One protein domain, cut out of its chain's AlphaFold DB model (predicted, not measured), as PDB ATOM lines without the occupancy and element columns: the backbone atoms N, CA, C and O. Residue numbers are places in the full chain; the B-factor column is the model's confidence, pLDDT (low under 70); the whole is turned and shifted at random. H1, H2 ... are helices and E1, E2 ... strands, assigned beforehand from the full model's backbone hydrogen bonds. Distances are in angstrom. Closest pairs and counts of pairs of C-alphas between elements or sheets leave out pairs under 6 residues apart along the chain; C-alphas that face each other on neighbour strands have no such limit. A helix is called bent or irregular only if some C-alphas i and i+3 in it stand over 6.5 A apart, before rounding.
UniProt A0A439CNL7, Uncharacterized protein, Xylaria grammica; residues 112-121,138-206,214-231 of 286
ATOM      1  N   ILE A 112     169.957 174.564 160.753       26.81
ATOM      2  CA  ILE A 112     169.519 174.015 159.460       26.81
ATOM      3  C   ILE A 112     168.180 173.286 159.656       26.81
ATOM      4  O   ILE A 112     167.941 172.689 160.701       26.81
ATOM      5  N   ALA A 113     167.283 173.353 158.667       24.39
ATOM      6  CA  ALA A 113     166.062 172.549 158.663       24.39
ATOM      7  C   ALA A 113     166.416 171.086 158.365       24.39
ATOM      8  O   ALA A 113     166.804 170.763 157.243       24.39
ATOM      9  N   TYR A 114     166.317 170.215 159.369       29.98
ATOM     10  CA  TYR A 114     166.675 168.813 159.204       29.98
ATOM     11  C   TYR A 114     165.635 168.050 158.382       29.98
ATOM     12  O   TYR A 114     164.444 168.029 158.698       29.98
ATOM     13  N   LEU A 115     166.127 167.363 157.355       31.34
ATOM     14  CA  LEU A 115     165.360 166.421 156.562       31.34
ATOM     15  C   LEU A 115     165.342 165.047 157.235       31.34
ATOM     16  O   LEU A 115     166.405 164.458 157.431       31.34
ATOM     17  N   TYR A 116     164.157 164.495 157.497       33.56
ATOM     18  CA  TYR A 116     164.040 163.144 158.045       33.56
ATOM     19  C   TYR A 116     162.980 162.293 157.352       33.56
ATOM     20  O   TYR A 116     161.913 162.755 156.939       33.56
ATOM     21  N   ILE A 117     163.301 161.005 157.265       30.39
ATOM     22  CA  ILE A 117     162.491 159.959 156.652       30.39
ATOM     23  C   ILE A 117     161.743 159.207 157.767       30.39
ATOM     24  O   ILE A 117     162.373 158.567 158.606       30.39
ATOM     25  N   VAL A 118     160.409 159.278 157.779       28.73
ATOM     26  CA  VAL A 118     159.499 158.567 158.698       28.73
ATOM     27  C   VAL A 118     158.314 157.999 157.913       28.73
ATOM     28  O   VAL A 118     157.483 158.750 157.404       28.73
ATOM     29  N   ARG A 119     158.217 156.666 157.836       25.00
ATOM     30  CA  ARG A 119     157.094 155.926 157.236       25.00
ATOM     31  C   ARG A 119     155.948 155.794 158.237       25.00
ATOM     32  O   ARG A 119     156.051 154.991 159.144       25.00
ATOM     33  N   GLU A 120     154.822 156.459 158.006       28.70
ATOM     34  CA  GLU A 120     153.594 156.165 158.759       28.70
ATOM     35  C   GLU A 120     152.358 156.240 157.856       28.70
ATOM     36  O   GLU A 120     152.271 157.097 156.972       28.70
ATOM     37  N   THR A 121     151.461 155.265 158.006       31.98
ATOM     38  CA  THR A 121     150.186 155.083 157.289       31.98
ATOM     39  C   THR A 121     149.120 155.996 157.889       31.98
ATOM     40  O   THR A 121     148.808 155.849 159.058       31.98
ATOM     41  N   HIS A 138     170.038 151.003 144.009       53.31
ATOM     42  CA  HIS A 138     170.066 152.137 144.934       53.31
ATOM     43  C   HIS A 138     169.292 153.355 144.408       53.31
ATOM     44  O   HIS A 138     169.221 153.624 143.209       53.31
ATOM     45  N   VAL A 139     168.713 154.122 145.338       59.47
ATOM     46  CA  VAL A 139     168.101 155.426 145.047       59.47
ATOM     47  C   VAL A 139     169.209 156.475 144.977       59.47
ATOM     48  O   VAL A 139     169.927 156.679 145.953       59.47
ATOM     49  N   ASN A 140     169.330 157.165 143.841       69.81
ATOM     50  CA  ASN A 140     170.297 158.250 143.646       69.81
ATOM     51  C   ASN A 140     170.122 159.358 144.710       69.81
ATOM     52  O   ASN A 140     169.005 159.841 144.911       69.81
ATOM     53  N   ASN A 141     171.222 159.811 145.326       72.62
ATOM     54  CA  ASN A 141     171.266 160.885 146.332       72.62
ATOM     55  C   ASN A 141     170.439 162.129 145.943       72.62
ATOM     56  O   ASN A 141     169.644 162.626 146.742       72.62
ATOM     57  N   ALA A 142     170.518 162.583 144.687       74.38
ATOM     58  CA  ALA A 142     169.749 163.732 144.195       74.38
ATOM     59  C   ALA A 142     168.219 163.520 144.247       74.38
ATOM     60  O   ALA A 142     167.454 164.482 144.321       74.38
ATOM     61  N   THR A 143     167.748 162.271 144.242       72.88
ATOM     62  CA  THR A 143     166.321 161.939 144.365       72.88
ATOM     63  C   THR A 143     165.800 162.208 145.778       72.88
ATOM     64  O   THR A 143     164.683 162.706 145.915       72.88
ATOM     65  N   TYR A 144     166.608 161.998 146.823       71.44
ATOM     66  CA  TYR A 144     166.223 162.360 148.194       71.44
ATOM     67  C   TYR A 144     166.018 163.870 148.346       71.44
ATOM     68  O   TYR A 144     165.059 164.286 148.990       71.44
ATOM     69  N   ILE A 145     166.852 164.693 147.697       76.75
ATOM     70  CA  ILE A 145     166.685 166.156 147.656       76.75
ATOM     71  C   ILE A 145     165.377 166.551 146.955       76.75
ATOM     72  O   ILE A 145     164.662 167.426 147.438       76.75
ATOM     73  N   ARG A 146     165.003 165.872 145.860       75.75
ATOM     74  CA  ARG A 146     163.704 166.108 145.202       75.75
ATOM     75  C   ARG A 146     162.534 165.764 146.122       75.75
ATOM     76  O   ARG A 146     161.625 166.573 146.256       75.75
ATOM     77  N   TYR A 147     162.569 164.612 146.795       74.62
ATOM     78  CA  TYR A 147     161.511 164.239 147.739       74.62
ATOM     79  C   TYR A 147     161.467 165.154 148.972       74.62
ATOM     80  O   TYR A 147     160.383 165.435 149.485       74.62
ATOM     81  N   ALA A 148     162.618 165.658 149.425       76.12
ATOM     82  CA  ALA A 148     162.705 166.665 150.475       76.12
ATOM     83  C   ALA A 148     161.928 167.922 150.101       76.12
ATOM     84  O   ALA A 148     161.079 168.368 150.873       76.12
ATOM     85  N   GLU A 149     162.181 168.447 148.904       79.25
ATOM     86  CA  GLU A 149     161.517 169.641 148.398       79.25
ATOM     87  C   GLU A 149     160.017 169.403 148.178       79.25
ATOM     88  O   GLU A 149     159.203 170.190 148.655       79.25
ATOM     89  N   SER A 150     159.621 168.270 147.584       78.25
ATOM     90  CA  SER A 150     158.203 167.897 147.442       78.25
ATOM     91  C   SER A 150     157.477 167.839 148.790       78.25
ATOM     92  O   SER A 150     156.365 168.350 148.928       78.25
ATOM     93  N   ALA A 151     158.104 167.258 149.816       76.56
ATOM     94  CA  ALA A 151     157.518 167.190 151.148       76.56
ATOM     95  C   ALA A 151     157.512 168.562 151.858       76.56
ATOM     96  O   ALA A 151     156.591 168.829 152.630       76.56
ATOM     97  N   ARG A 152     158.473 169.456 151.568       81.00
ATOM     98  CA  ARG A 152     158.497 170.844 152.071       81.00
ATOM     99  C   ARG A 152     157.320 171.631 151.501       81.00
ATOM    100  O   ARG A 152     156.603 172.290 152.250       81.00
ATOM    101  N   VAL A 153     157.120 171.527 150.185       80.69
ATOM    102  CA  VAL A 153     156.005 172.131 149.448       80.69
ATOM    103  C   VAL A 153     154.669 171.656 150.020       80.69
ATOM    104  O   VAL A 153     153.876 172.483 150.463       80.69
ATOM    105  N   ASN A 154     154.455 170.340 150.117       82.56
ATOM    106  CA  ASN A 154     153.215 169.768 150.653       82.56
ATOM    107  C   ASN A 154     152.942 170.188 152.106       82.56
ATOM    108  O   ASN A 154     151.799 170.474 152.460       82.56
ATOM    109  N   TRP A 155     153.978 170.252 152.949       80.88
ATOM    110  CA  TRP A 155     153.832 170.692 154.336       80.88
ATOM    111  C   TRP A 155     153.389 172.159 154.427       80.88
ATOM    112  O   TRP A 155     152.477 172.467 155.189       80.88
ATOM    113  N   ILE A 156     153.944 173.047 153.598       83.50
ATOM    114  CA  ILE A 156     153.527 174.458 153.556       83.50
ATOM    115  C   ILE A 156     152.107 174.605 152.993       83.50
ATOM    116  O   ILE A 156     151.300 175.329 153.570       83.50
ATOM    117  N   LEU A 157     151.760 173.871 151.932       83.31
ATOM    118  CA  LEU A 157     150.399 173.859 151.382       83.31
ATOM    119  C   LEU A 157     149.365 173.322 152.388       83.31
ATOM    120  O   LEU A 157     148.203 173.715 152.335       83.31
ATOM    121  N   SER A 158     149.768 172.486 153.353       84.25
ATOM    122  CA  SER A 158     148.865 172.022 154.415       84.25
ATOM    123  C   SER A 158     148.395 173.154 155.345       84.25
ATOM    124  O   SER A 158     147.279 173.092 155.865       84.25
ATOM    125  N   PHE A 159     149.167 174.242 155.486       86.06
ATOM    126  CA  PHE A 159     148.730 175.421 156.242       86.06
ATOM    127  C   PHE A 159     147.551 176.141 155.581       86.06
ATOM    128  O   PHE A 159     146.724 176.697 156.294       86.06
ATOM    129  N   ALA A 160     147.377 176.020 154.261       87.38
ATOM    130  CA  ALA A 160     146.218 176.559 153.545       87.38
ATOM    131  C   ALA A 160     144.878 175.944 154.015       87.38
ATOM    132  O   ALA A 160     143.818 176.533 153.810       87.38
ATOM    133  N   ALA A 161     144.911 174.759 154.640       84.19
ATOM    134  CA  ALA A 161     143.750 174.137 155.280       84.19
ATOM    135  C   ALA A 161     143.597 174.522 156.766       84.19
ATOM    136  O   ALA A 161     142.481 174.533 157.277       84.19
ATOM    137  N   ARG A 162     144.702 174.843 157.457       82.06
ATOM    138  CA  ARG A 162     144.713 175.263 158.873       82.06
ATOM    139  C   ARG A 162     144.393 176.750 159.058       82.06
ATOM    140  O   ARG A 162     143.861 177.128 160.094       82.06
ATOM    141  N   ASP A 163     144.683 177.565 158.051       90.94
ATOM    142  CA  ASP A 163     144.376 178.993 157.979       90.94
ATOM    143  C   ASP A 163     143.547 179.288 156.711       90.94
ATOM    144  O   ASP A 163     144.089 179.693 155.677       90.94
ATOM    145  N   PRO A 164     142.215 179.071 156.763       92.12
ATOM    146  CA  PRO A 164     141.337 179.320 155.624       92.12
ATOM    147  C   PRO A 164     141.301 180.791 155.190       92.12
ATOM    148  O   PRO A 164     141.045 181.064 154.020       92.12
ATOM    149  N   LYS A 165     141.574 181.733 156.108       94.81
ATOM    150  CA  LYS A 165     141.515 183.182 155.848       94.81
ATOM    151  C   LYS A 165     142.582 183.626 154.847       94.81
ATOM    152  O   LYS A 165     142.307 184.480 154.014       94.81
ATOM    153  N   HIS A 166     143.764 183.008 154.885       94.44
ATOM    154  CA  HIS A 166     144.870 183.306 153.966       94.44
ATOM    155  C   HIS A 166     145.163 182.147 152.999       94.44
ATOM    156  O   HIS A 166     146.271 182.032 152.471       94.44
ATOM    157  N   ARG A 167     144.174 181.275 152.745       91.62
ATOM    158  CA  ARG A 167     144.315 180.055 151.932       91.62
ATOM    159  C   ARG A 167     144.941 180.299 150.558       91.62
ATOM    160  O   ARG A 167     145.785 179.518 150.123       91.62
ATOM    161  N   GLU A 168     144.550 181.374 149.877       91.81
ATOM    162  CA  GLU A 168     145.122 181.733 148.576       91.81
ATOM    163  C   GLU A 168     146.596 182.144 148.691       91.81
ATOM    164  O   GLU A 168     147.425 181.637 147.939       91.81
ATOM    165  N   ALA A 169     146.955 182.954 149.692       91.19
ATOM    166  CA  ALA A 169     148.341 183.346 149.942       91.19
ATOM    167  C   ALA A 169     149.238 182.138 150.290       91.19
ATOM    168  O   ALA A 169     150.375 182.060 149.824       91.19
ATOM    169  N   TRP A 170     148.715 181.151 151.030       91.19
ATOM    170  CA  TRP A 170     149.397 179.870 151.265       91.19
ATOM    171  C   TRP A 170     149.598 179.036 149.990       91.19
ATOM    172  O   TRP A 170     150.630 178.381 149.847       91.19
ATOM    173  N   ASN A 171     148.657 179.085 149.043       90.38
ATOM    174  CA  ASN A 171     148.770 178.393 147.754       90.38
ATOM    175  C   ASN A 171     149.693 179.115 146.756       90.38
ATOM    176  O   ASN A 171     150.307 178.469 145.904       90.38
ATOM    177  N   ASP A 172     149.781 180.442 146.828       91.38
ATOM    178  CA  ASP A 172     150.609 181.263 145.939       91.38
ATOM    179  C   ASP A 172     152.081 181.343 146.370       91.38
ATOM    180  O   ASP A 172     152.933 181.645 145.539       91.38
ATOM    181  N   LEU A 173     152.411 180.939 147.602       89.25
ATOM    182  CA  LEU A 173     153.783 180.822 148.132       89.25
ATOM    183  C   LEU A 173     154.749 179.958 147.299       89.25
ATOM    184  O   LEU A 173     155.969 180.061 147.458       89.25
ATOM    185  N   MET A 174     154.202 179.105 146.429       84.75
ATOM    186  CA  MET A 174     154.931 178.205 145.525       84.75
ATOM    187  C   MET A 174     154.861 178.644 144.054       84.75
ATOM    188  O   MET A 174     155.292 177.904 143.172       84.75
ATOM    189  N   LYS A 175     154.300 179.826 143.776       86.31
ATOM    190  CA  LYS A 175     154.101 180.380 142.434       86.31
ATOM    191  C   LYS A 175     154.787 181.748 142.324       86.31
ATOM    192  O   LYS A 175     154.803 182.500 143.300       86.31
ATOM    193  N   PRO A 176     155.279 182.145 141.142       84.94
ATOM    194  CA  PRO A 176     155.831 183.480 140.915       84.94
ATOM    195  C   PRO A 176     154.714 184.532 140.734       84.94
ATOM    196  O   PRO A 176     154.601 185.151 139.683       84.94
ATOM    197  N   LYS A 177     153.829 184.684 141.733       86.31
ATOM    198  CA  LYS A 177     152.635 185.561 141.681       86.31
ATOM    199  C   LYS A 177     152.639 186.707 142.695       86.31
ATOM    200  O   LYS A 177     152.155 187.802 142.413       86.31
ATOM    201  N   SER A 178     153.083 186.425 143.914       85.12
ATOM    202  CA  SER A 178     153.029 187.369 145.031       85.12
ATOM    203  C   SER A 178     154.241 187.160 145.935       85.12
ATOM    204  O   SER A 178     155.355 187.466 145.524       85.12
ATOM    205  N   ILE A 179     154.061 186.595 147.126       88.94
ATOM    206  CA  ILE A 179     155.138 186.342 148.083       88.94
ATOM    207  C   ILE A 179     155.580 184.884 147.949       88.94
ATOM    208  O   ILE A 179     154.874 183.986 148.390       88.94
ATOM    209  N   GLY A 180     156.756 184.645 147.371       87.69
ATOM    210  CA  GLY A 180     157.358 183.319 147.233       87.69
ATOM    211  C   GLY A 180     158.249 182.917 148.407       87.69
ATOM    212  O   GLY A 180     158.945 183.751 148.995       87.69
ATOM    213  N   LEU A 181     158.298 181.614 148.704       85.06
ATOM    214  CA  LEU A 181     159.216 181.035 149.692       85.06
ATOM    215  C   LEU A 181     160.288 180.157 149.036       85.06
ATOM    216  O   LEU A 181     160.086 178.971 148.754       85.06
ATOM    217  N   ILE A 182     161.466 180.757 148.875       82.62
ATOM    218  CA  ILE A 182     162.640 180.180 148.223       82.62
ATOM    219  C   ILE A 182     163.572 179.563 149.280       82.62
ATOM    220  O   ILE A 182     163.944 180.189 150.280       82.62
ATOM    221  N   MET A 183     163.982 178.315 149.060       80.38
ATOM    222  CA  MET A 183     164.992 177.641 149.879       80.38
ATOM    223  C   MET A 183     166.390 178.181 149.533       80.38
ATOM    224  O   MET A 183     166.770 178.173 148.368       80.38
ATOM    225  N   LYS A 184     167.159 178.664 150.524       77.12
ATOM    226  CA  LYS A 184     168.524 179.187 150.284       77.12
ATOM    227  C   LYS A 184     169.569 178.078 150.187       77.12
ATOM    228  O   LYS A 184     170.516 178.194 149.422       77.12
ATOM    229  N   SER A 185     169.424 177.038 151.001       73.00
ATOM    230  CA  SER A 185     170.335 175.900 151.051       73.00
ATOM    231  C   SER A 185     169.612 174.667 151.584       73.00
ATOM    232  O   SER A 185     168.652 174.774 152.349       73.00
ATOM    233  N   ILE A 186     170.093 173.492 151.183       75.50
ATOM    234  CA  ILE A 186     169.675 172.198 151.715       75.50
ATOM    235  C   ILE A 186     170.920 171.345 151.954       75.50
ATOM    236  O   ILE A 186     171.829 171.320 151.127       75.50
ATOM    237  N   LYS A 187     170.965 170.656 153.096       72.56
ATOM    238  CA  LYS A 187     171.993 169.666 153.427       72.56
ATOM    239  C   LYS A 187     171.298 168.339 153.715       72.56
ATOM    240  O   LYS A 187     170.274 168.325 154.393       72.56
ATOM    241  N   ALA A 188     171.853 167.244 153.207       71.06
ATOM    242  CA  ALA A 188     171.382 165.894 153.481       71.06
ATOM    243  C   ALA A 188     172.565 165.023 153.909       71.06
ATOM    244  O   ALA A 188     173.557 164.928 153.187       71.06
ATOM    245  N   ASP A 189     172.441 164.395 155.078       69.25
ATOM    246  CA  ASP A 189     173.427 163.465 155.624       69.25
ATOM    247  C   ASP A 189     172.888 162.029 155.458       69.25
ATOM    248  O   ASP A 189     171.938 161.617 156.131       69.25
ATOM    249  N   TYR A 190     173.459 161.272 154.518       68.06
ATOM    250  CA  TYR A 190     172.961 159.954 154.102       68.06
ATOM    251  C   TYR A 190     173.430 158.848 155.057       68.06
ATOM    252  O   TYR A 190     174.486 158.254 154.866       68.06
ATOM    253  N   LYS A 191     172.647 158.580 156.111       64.25
ATOM    254  CA  LYS A 191     173.013 157.604 157.160       64.25
ATOM    255  C   LYS A 191     172.589 156.157 156.874       64.25
ATOM    256  O   LYS A 191     173.182 155.238 157.426       64.25
ATOM    257  N   PHE A 192     171.553 155.945 156.059       57.25
ATOM    258  CA  PHE A 192     170.952 154.627 155.831       57.25
ATOM    259  C   PHE A 192     170.432 154.480 154.400       57.25
ATOM    260  O   PHE A 192     169.828 155.409 153.865       57.25
ATOM    261  N   HIS A 193     170.564 153.284 153.825       54.69
ATOM    262  CA  HIS A 193     169.796 152.894 152.643       54.69
ATOM    263  C   HIS A 193     168.358 152.590 153.075       54.69
ATOM    264  O   HIS A 193     168.135 151.718 153.917       54.69
ATOM    265  N   VAL A 194     167.382 153.314 152.526       51.59
ATOM    266  CA  VAL A 194     165.967 153.143 152.878       51.59
ATOM    267  C   VAL A 194     165.193 152.728 151.624       51.59
ATOM    268  O   VAL A 194     164.961 153.578 150.765       51.59
ATOM    269  N   PRO A 195     164.778 151.453 151.489       42.56
ATOM    270  CA  PRO A 195     164.039 150.989 150.314       42.56
ATOM    271  C   PRO A 195     162.586 151.482 150.285       42.56
ATOM    272  O   PRO A 195     161.916 151.290 149.281       42.56
ATOM    273  N   ASP A 196     162.092 152.097 151.369       46.69
ATOM    274  CA  ASP A 196     160.719 152.600 151.471       46.69
ATOM    275  C   ASP A 196     160.638 153.854 152.373       46.69
ATOM    276  O   ASP A 196     160.275 153.811 153.553       46.69
ATOM    277  N   ALA A 197     161.063 154.990 151.815       49.34
ATOM    278  CA  ALA A 197     161.182 156.277 152.497       49.34
ATOM    279  C   ALA A 197     159.940 157.174 152.309       49.34
ATOM    280  O   ALA A 197     159.633 157.588 151.194       49.34
ATOM    281  N   ARG A 198     159.277 157.575 153.403       49.59
ATOM    282  CA  ARG A 198     158.365 158.744 153.434       49.59
ATOM    283  C   ARG A 198     159.033 159.860 154.231       49.59
ATOM    284  O   ARG A 198     159.770 159.539 155.150       49.59
ATOM    285  N   LEU A 199     158.806 161.139 153.928       54.22
ATOM    286  CA  LEU A 199     159.506 162.247 154.603       54.22
ATOM    287  C   LEU A 199     158.570 163.097 155.465       54.22
ATOM    288  O   LEU A 199     157.442 163.378 155.065       54.22
ATOM    289  N   ARG A 200     159.061 163.519 156.635       54.44
ATOM    290  CA  ARG A 200     158.347 164.371 157.597       54.44
ATOM    291  C   ARG A 200     159.113 165.685 157.767       54.44
ATOM    292  O   ARG A 200     160.291 165.674 158.115       54.44
ATOM    293  N   HIS A 201     158.434 166.810 157.545       64.50
ATOM    294  CA  HIS A 201     158.968 168.152 157.806       64.50
ATOM    295  C   HIS A 201     158.475 168.693 159.146       64.50
ATOM    296  O   HIS A 201     157.373 168.376 159.591       64.50
ATOM    297  N   HIS A 202     159.314 169.504 159.781       66.31
ATOM    298  CA  HIS A 202     159.044 170.195 161.042       66.31
ATOM    299  C   HIS A 202     159.856 171.502 161.088       66.31
ATOM    300  O   HIS A 202     160.671 171.772 160.197       66.31
ATOM    301  N   LEU A 203     159.645 172.336 162.108       68.25
ATOM    302  CA  LEU A 203     160.508 173.490 162.342       68.25
ATOM    303  C   LEU A 203     161.713 173.027 163.166       68.25
ATOM    304  O   LEU A 203     161.552 172.518 164.264       68.25
ATOM    305  N   ALA A 204     162.926 173.214 162.648       68.31
ATOM    306  CA  ALA A 204     164.158 172.890 163.379       68.31
ATOM    307  C   ALA A 204     164.657 174.033 164.290       68.31
ATOM    308  O   ALA A 204     165.644 173.880 165.001       68.31
ATOM    309  N   GLN A 205     164.031 175.208 164.204       73.38
ATOM    310  CA  GLN A 205     164.375 176.427 164.934       73.38
ATOM    311  C   GLN A 205     163.096 177.214 165.208       73.38
ATOM    312  O   GLN A 205     162.207 177.245 164.348       73.38
ATOM    313  N   ALA A 206     163.065 177.904 166.348       74.00
ATOM    314  CA  ALA A 206     161.998 178.829 166.696       74.00
ATOM    315  C   ALA A 206     161.772 179.875 165.582       74.00
ATOM    316  O   ALA A 206     162.743 180.342 164.967       74.00
ATOM    317  N   VAL A 214     163.876 185.470 158.034       68.94
ATOM    318  CA  VAL A 214     164.016 184.033 158.314       68.94
ATOM    319  C   VAL A 214     165.437 183.551 157.979       68.94
ATOM    320  O   VAL A 214     165.928 183.725 156.859       68.94
ATOM    321  N   ARG A 215     166.108 182.890 158.931       64.25
ATOM    322  CA  ARG A 215     167.402 182.220 158.696       64.25
ATOM    323  C   ARG A 215     167.214 180.955 157.843       64.25
ATOM    324  O   ARG A 215     166.196 180.274 157.942       64.25
ATOM    325  N   GLY A 216     168.167 180.664 156.953       62.97
ATOM    326  CA  GLY A 216     168.136 179.498 156.045       62.97
ATOM    327  C   GLY A 216     167.095 179.535 154.909       62.97
ATOM    328  O   GLY A 216     167.140 178.701 154.008       62.97
ATOM    329  N   ARG A 217     166.177 180.508 154.893       70.31
ATOM    330  CA  ARG A 217     165.140 180.675 153.856       70.31
ATOM    331  C   ARG A 217     165.142 182.103 153.304       70.31
ATOM    332  O   ARG A 217     165.634 183.022 153.959       70.31
ATOM    333  N   ALA A 218     164.666 182.287 152.079       73.12
ATOM    334  CA  ALA A 218     164.409 183.588 151.471       73.12
ATOM    335  C   ALA A 218     162.904 183.724 151.247       73.12
ATOM    336  O   ALA A 218     162.276 182.826 150.695       73.12
ATOM    337  N   ILE A 219     162.346 184.853 151.667       82.81
ATOM    338  CA  ILE A 219     160.997 185.260 151.290       82.81
ATOM    339  C   ILE A 219     161.185 186.375 150.279       82.81
ATOM    340  O   ILE A 219     161.978 187.291 150.518       82.81
ATOM    341  N   TYR A 220     160.545 186.243 149.128       85.50
ATOM    342  CA  TYR A 220     160.749 187.121 147.988       85.50
ATOM    343  C   TYR A 220     159.395 187.612 147.498       85.50
ATOM    344  O   TYR A 220     158.513 186.804 147.229       85.50
ATOM    345  N   ASP A 221     159.229 188.925 147.421       87.75
ATOM    346  CA  ASP A 221     158.066 189.528 146.796       87.75
ATOM    347  C   ASP A 221     158.339 189.652 145.293       87.75
ATOM    348  O   ASP A 221     159.260 190.355 144.873       87.75
ATOM    349  N   TYR A 222     157.565 188.925 144.487       86.56
ATOM    350  CA  TYR A 222     157.662 188.931 143.030       86.56
ATOM    351  C   TYR A 222     157.040 190.175 142.385       86.56
ATOM    352  O   TYR A 222     157.351 190.460 141.234       86.56
ATOM    353  N   ARG A 223     156.186 190.921 143.099       87.69
ATOM    354  CA  ARG A 223     155.586 192.176 142.614       87.69
ATOM    355  C   ARG A 223     156.563 193.335 142.775       87.69
ATOM    356  O   ARG A 223     156.688 194.167 141.888       87.69
ATOM    357  N   GLU A 224     157.281 193.353 143.896       88.75
ATOM    358  CA  GLU A 224     158.297 194.364 144.217       88.75
ATOM    359  C   GLU A 224     159.734 193.937 143.844       88.75
ATOM    360  O   GLU A 224     160.690 194.656 144.132       88.75
ATOM    361  N   ALA A 225     159.901 192.744 143.263       87.69
ATOM    362  CA  ALA A 225     161.177 192.131 142.879       87.69
ATOM    363  C   ALA A 225     162.270 192.135 143.981       87.69
ATOM    364  O   ALA A 225     163.472 192.184 143.690       87.69
ATOM    365  N   ARG A 226     161.886 192.034 145.263       89.06
ATOM    366  CA  ARG A 226     162.813 192.159 146.405       89.06
ATOM    367  C   ARG A 226     162.619 191.104 147.490       89.06
ATOM    368  O   ARG A 226     161.554 190.521 147.669       89.06
ATOM    369  N   LYS A 227     163.676 190.870 148.274       86.62
ATOM    370  CA  LYS A 227     163.603 190.039 149.488       86.62
ATOM    371  C   LYS A 227     162.816 190.787 150.563       86.62
ATOM    372  O   LYS A 227     163.121 191.942 150.842       86.62
ATOM    373  N   THR A 228     161.865 190.112 151.199       87.75
ATOM    374  CA  THR A 228     161.007 190.685 152.246       87.75
ATOM    375  C   THR A 228     161.143 189.923 153.578       87.75
ATOM    376  O   THR A 228     161.970 189.012 153.729       87.75
ATOM    377  N   THR A 229     160.404 190.356 154.596       88.12
ATOM    378  CA  THR A 229     160.305 189.690 155.906       88.12
ATOM    379  C   THR A 229     159.158 188.670 155.896       88.12
ATOM    380  O   THR A 229     158.489 188.496 154.882       88.12
ATOM    381  N   LEU A 230     158.958 187.925 156.987       85.81
ATOM    382  CA  LEU A 230     157.853 186.966 157.081       85.81
ATOM    383  C   LEU A 230     156.525 187.712 157.323       85.81
ATOM    384  O   LEU A 230     156.425 188.395 158.345       85.81
ATOM    385  N   PRO A 231     155.510 187.582 156.442       89.25
ATOM    386  CA  PRO A 231     154.198 188.190 156.653       89.25
ATOM    387  C   PRO A 231     153.553 187.739 157.965       89.25
ATOM    388  O   PRO A 231     153.723 186.592 158.379       89.25
TER     389      PRO A 231
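Overview. This is residues 112 to 121, 138 to 206 and 214 to 231 of the 286 residues of an uncharacterized protein of Xylaria grammica (UniProt A0A439CNL7). One long helix, H1, turns at its end into the short helix H2, which folds back on it as a helical hairpin; a small sheet of three strands sits by the far end of H2. From that sheet the unnamed stretch 184 to 206 makes a long loop, toward the beginning of H1 and back again, and a short pairing ties residues 116 to 117 to it. The printed part has 97 residues, with two named helices followed by three named strands along the chain, H1 H2 E1 E2 E3; the sheet's order is E1 - E2 - E3, antiparallel throughout. The class is mixed, helices and strands, though under half of the residues, 44 of 97, are in named elements. The whole is only just compact, close to loose, with a radius of gyration of the C-alphas of 14.9 A, and elongated, spanning 43 by 27 by 25 A.

Arrangement. Near the beginning of the printed part, residues 116 to 117 pair with residues 199 to 200, antiparallel. H1, residues 141 to 162, and H2, residues 164 to 172, form a helical hairpin over a tight link. They touch with residues 156 to 161 of H1 alone, and their closest C-alphas, those of Ala 160 and Arg 167, are 4.3 A apart. Their lines stand at a shallow tilt of 30 degrees, opposite ways. O i to N i+4 pairs are within hydrogen-bond range in 14 of 18 cases in H1 and 3 of 5 in H2. H2 only grazes the sheet, with its residues 169 to 172; its closest C-alpha pair with E1, residues 179 to 183, is Asp 172 and Ile 179, 7.1 A apart. E1 is the antiparallel neighbour of E2, residues 217 to 221, at 154 degrees, with N 180 and O 220 2.8 A apart, within hydrogen-bond range. E2 and E3, residues 226 to 228, form a hairpin at 120 degrees, with N 221 and O 226 also 2.8 A apart. E1 and E3 are the edge strands. H1 is apart from E1, E2 and E3.

Along the chain. H1 begins at C-alpha 141, (171.266, 160.885, 146.332), and is 32.7 A long. H2 is 13.5 A long and irregular, with C-alphas 165 and 168 8.2 A apart. E1 begins at C-alpha 179, (155.138, 186.342, 148.083), and is 13.3 A long; E2 is 13.4 A long. E3 is 6.3 A long and ends at C-alpha 228, (161.007, 190.685, 152.246).

Size, cuts and confidence. The two C-alphas farthest apart, those of Pro 195 and Glu 224, are 44.2 A apart. Residues 122 to 137 are not printed, with 23.6 A between C-alphas 121 and 138. Residues 207 to 213, in the link from E1 to E2, are not printed either, with 10.1 A between C-alphas 206 and 214. Of the links that are printed whole, none is long. The mean pLDDT of the printed part is 72.1; residues 112 to 121, 138 to 140, 189 to 204 and 214 to 216 are under 70.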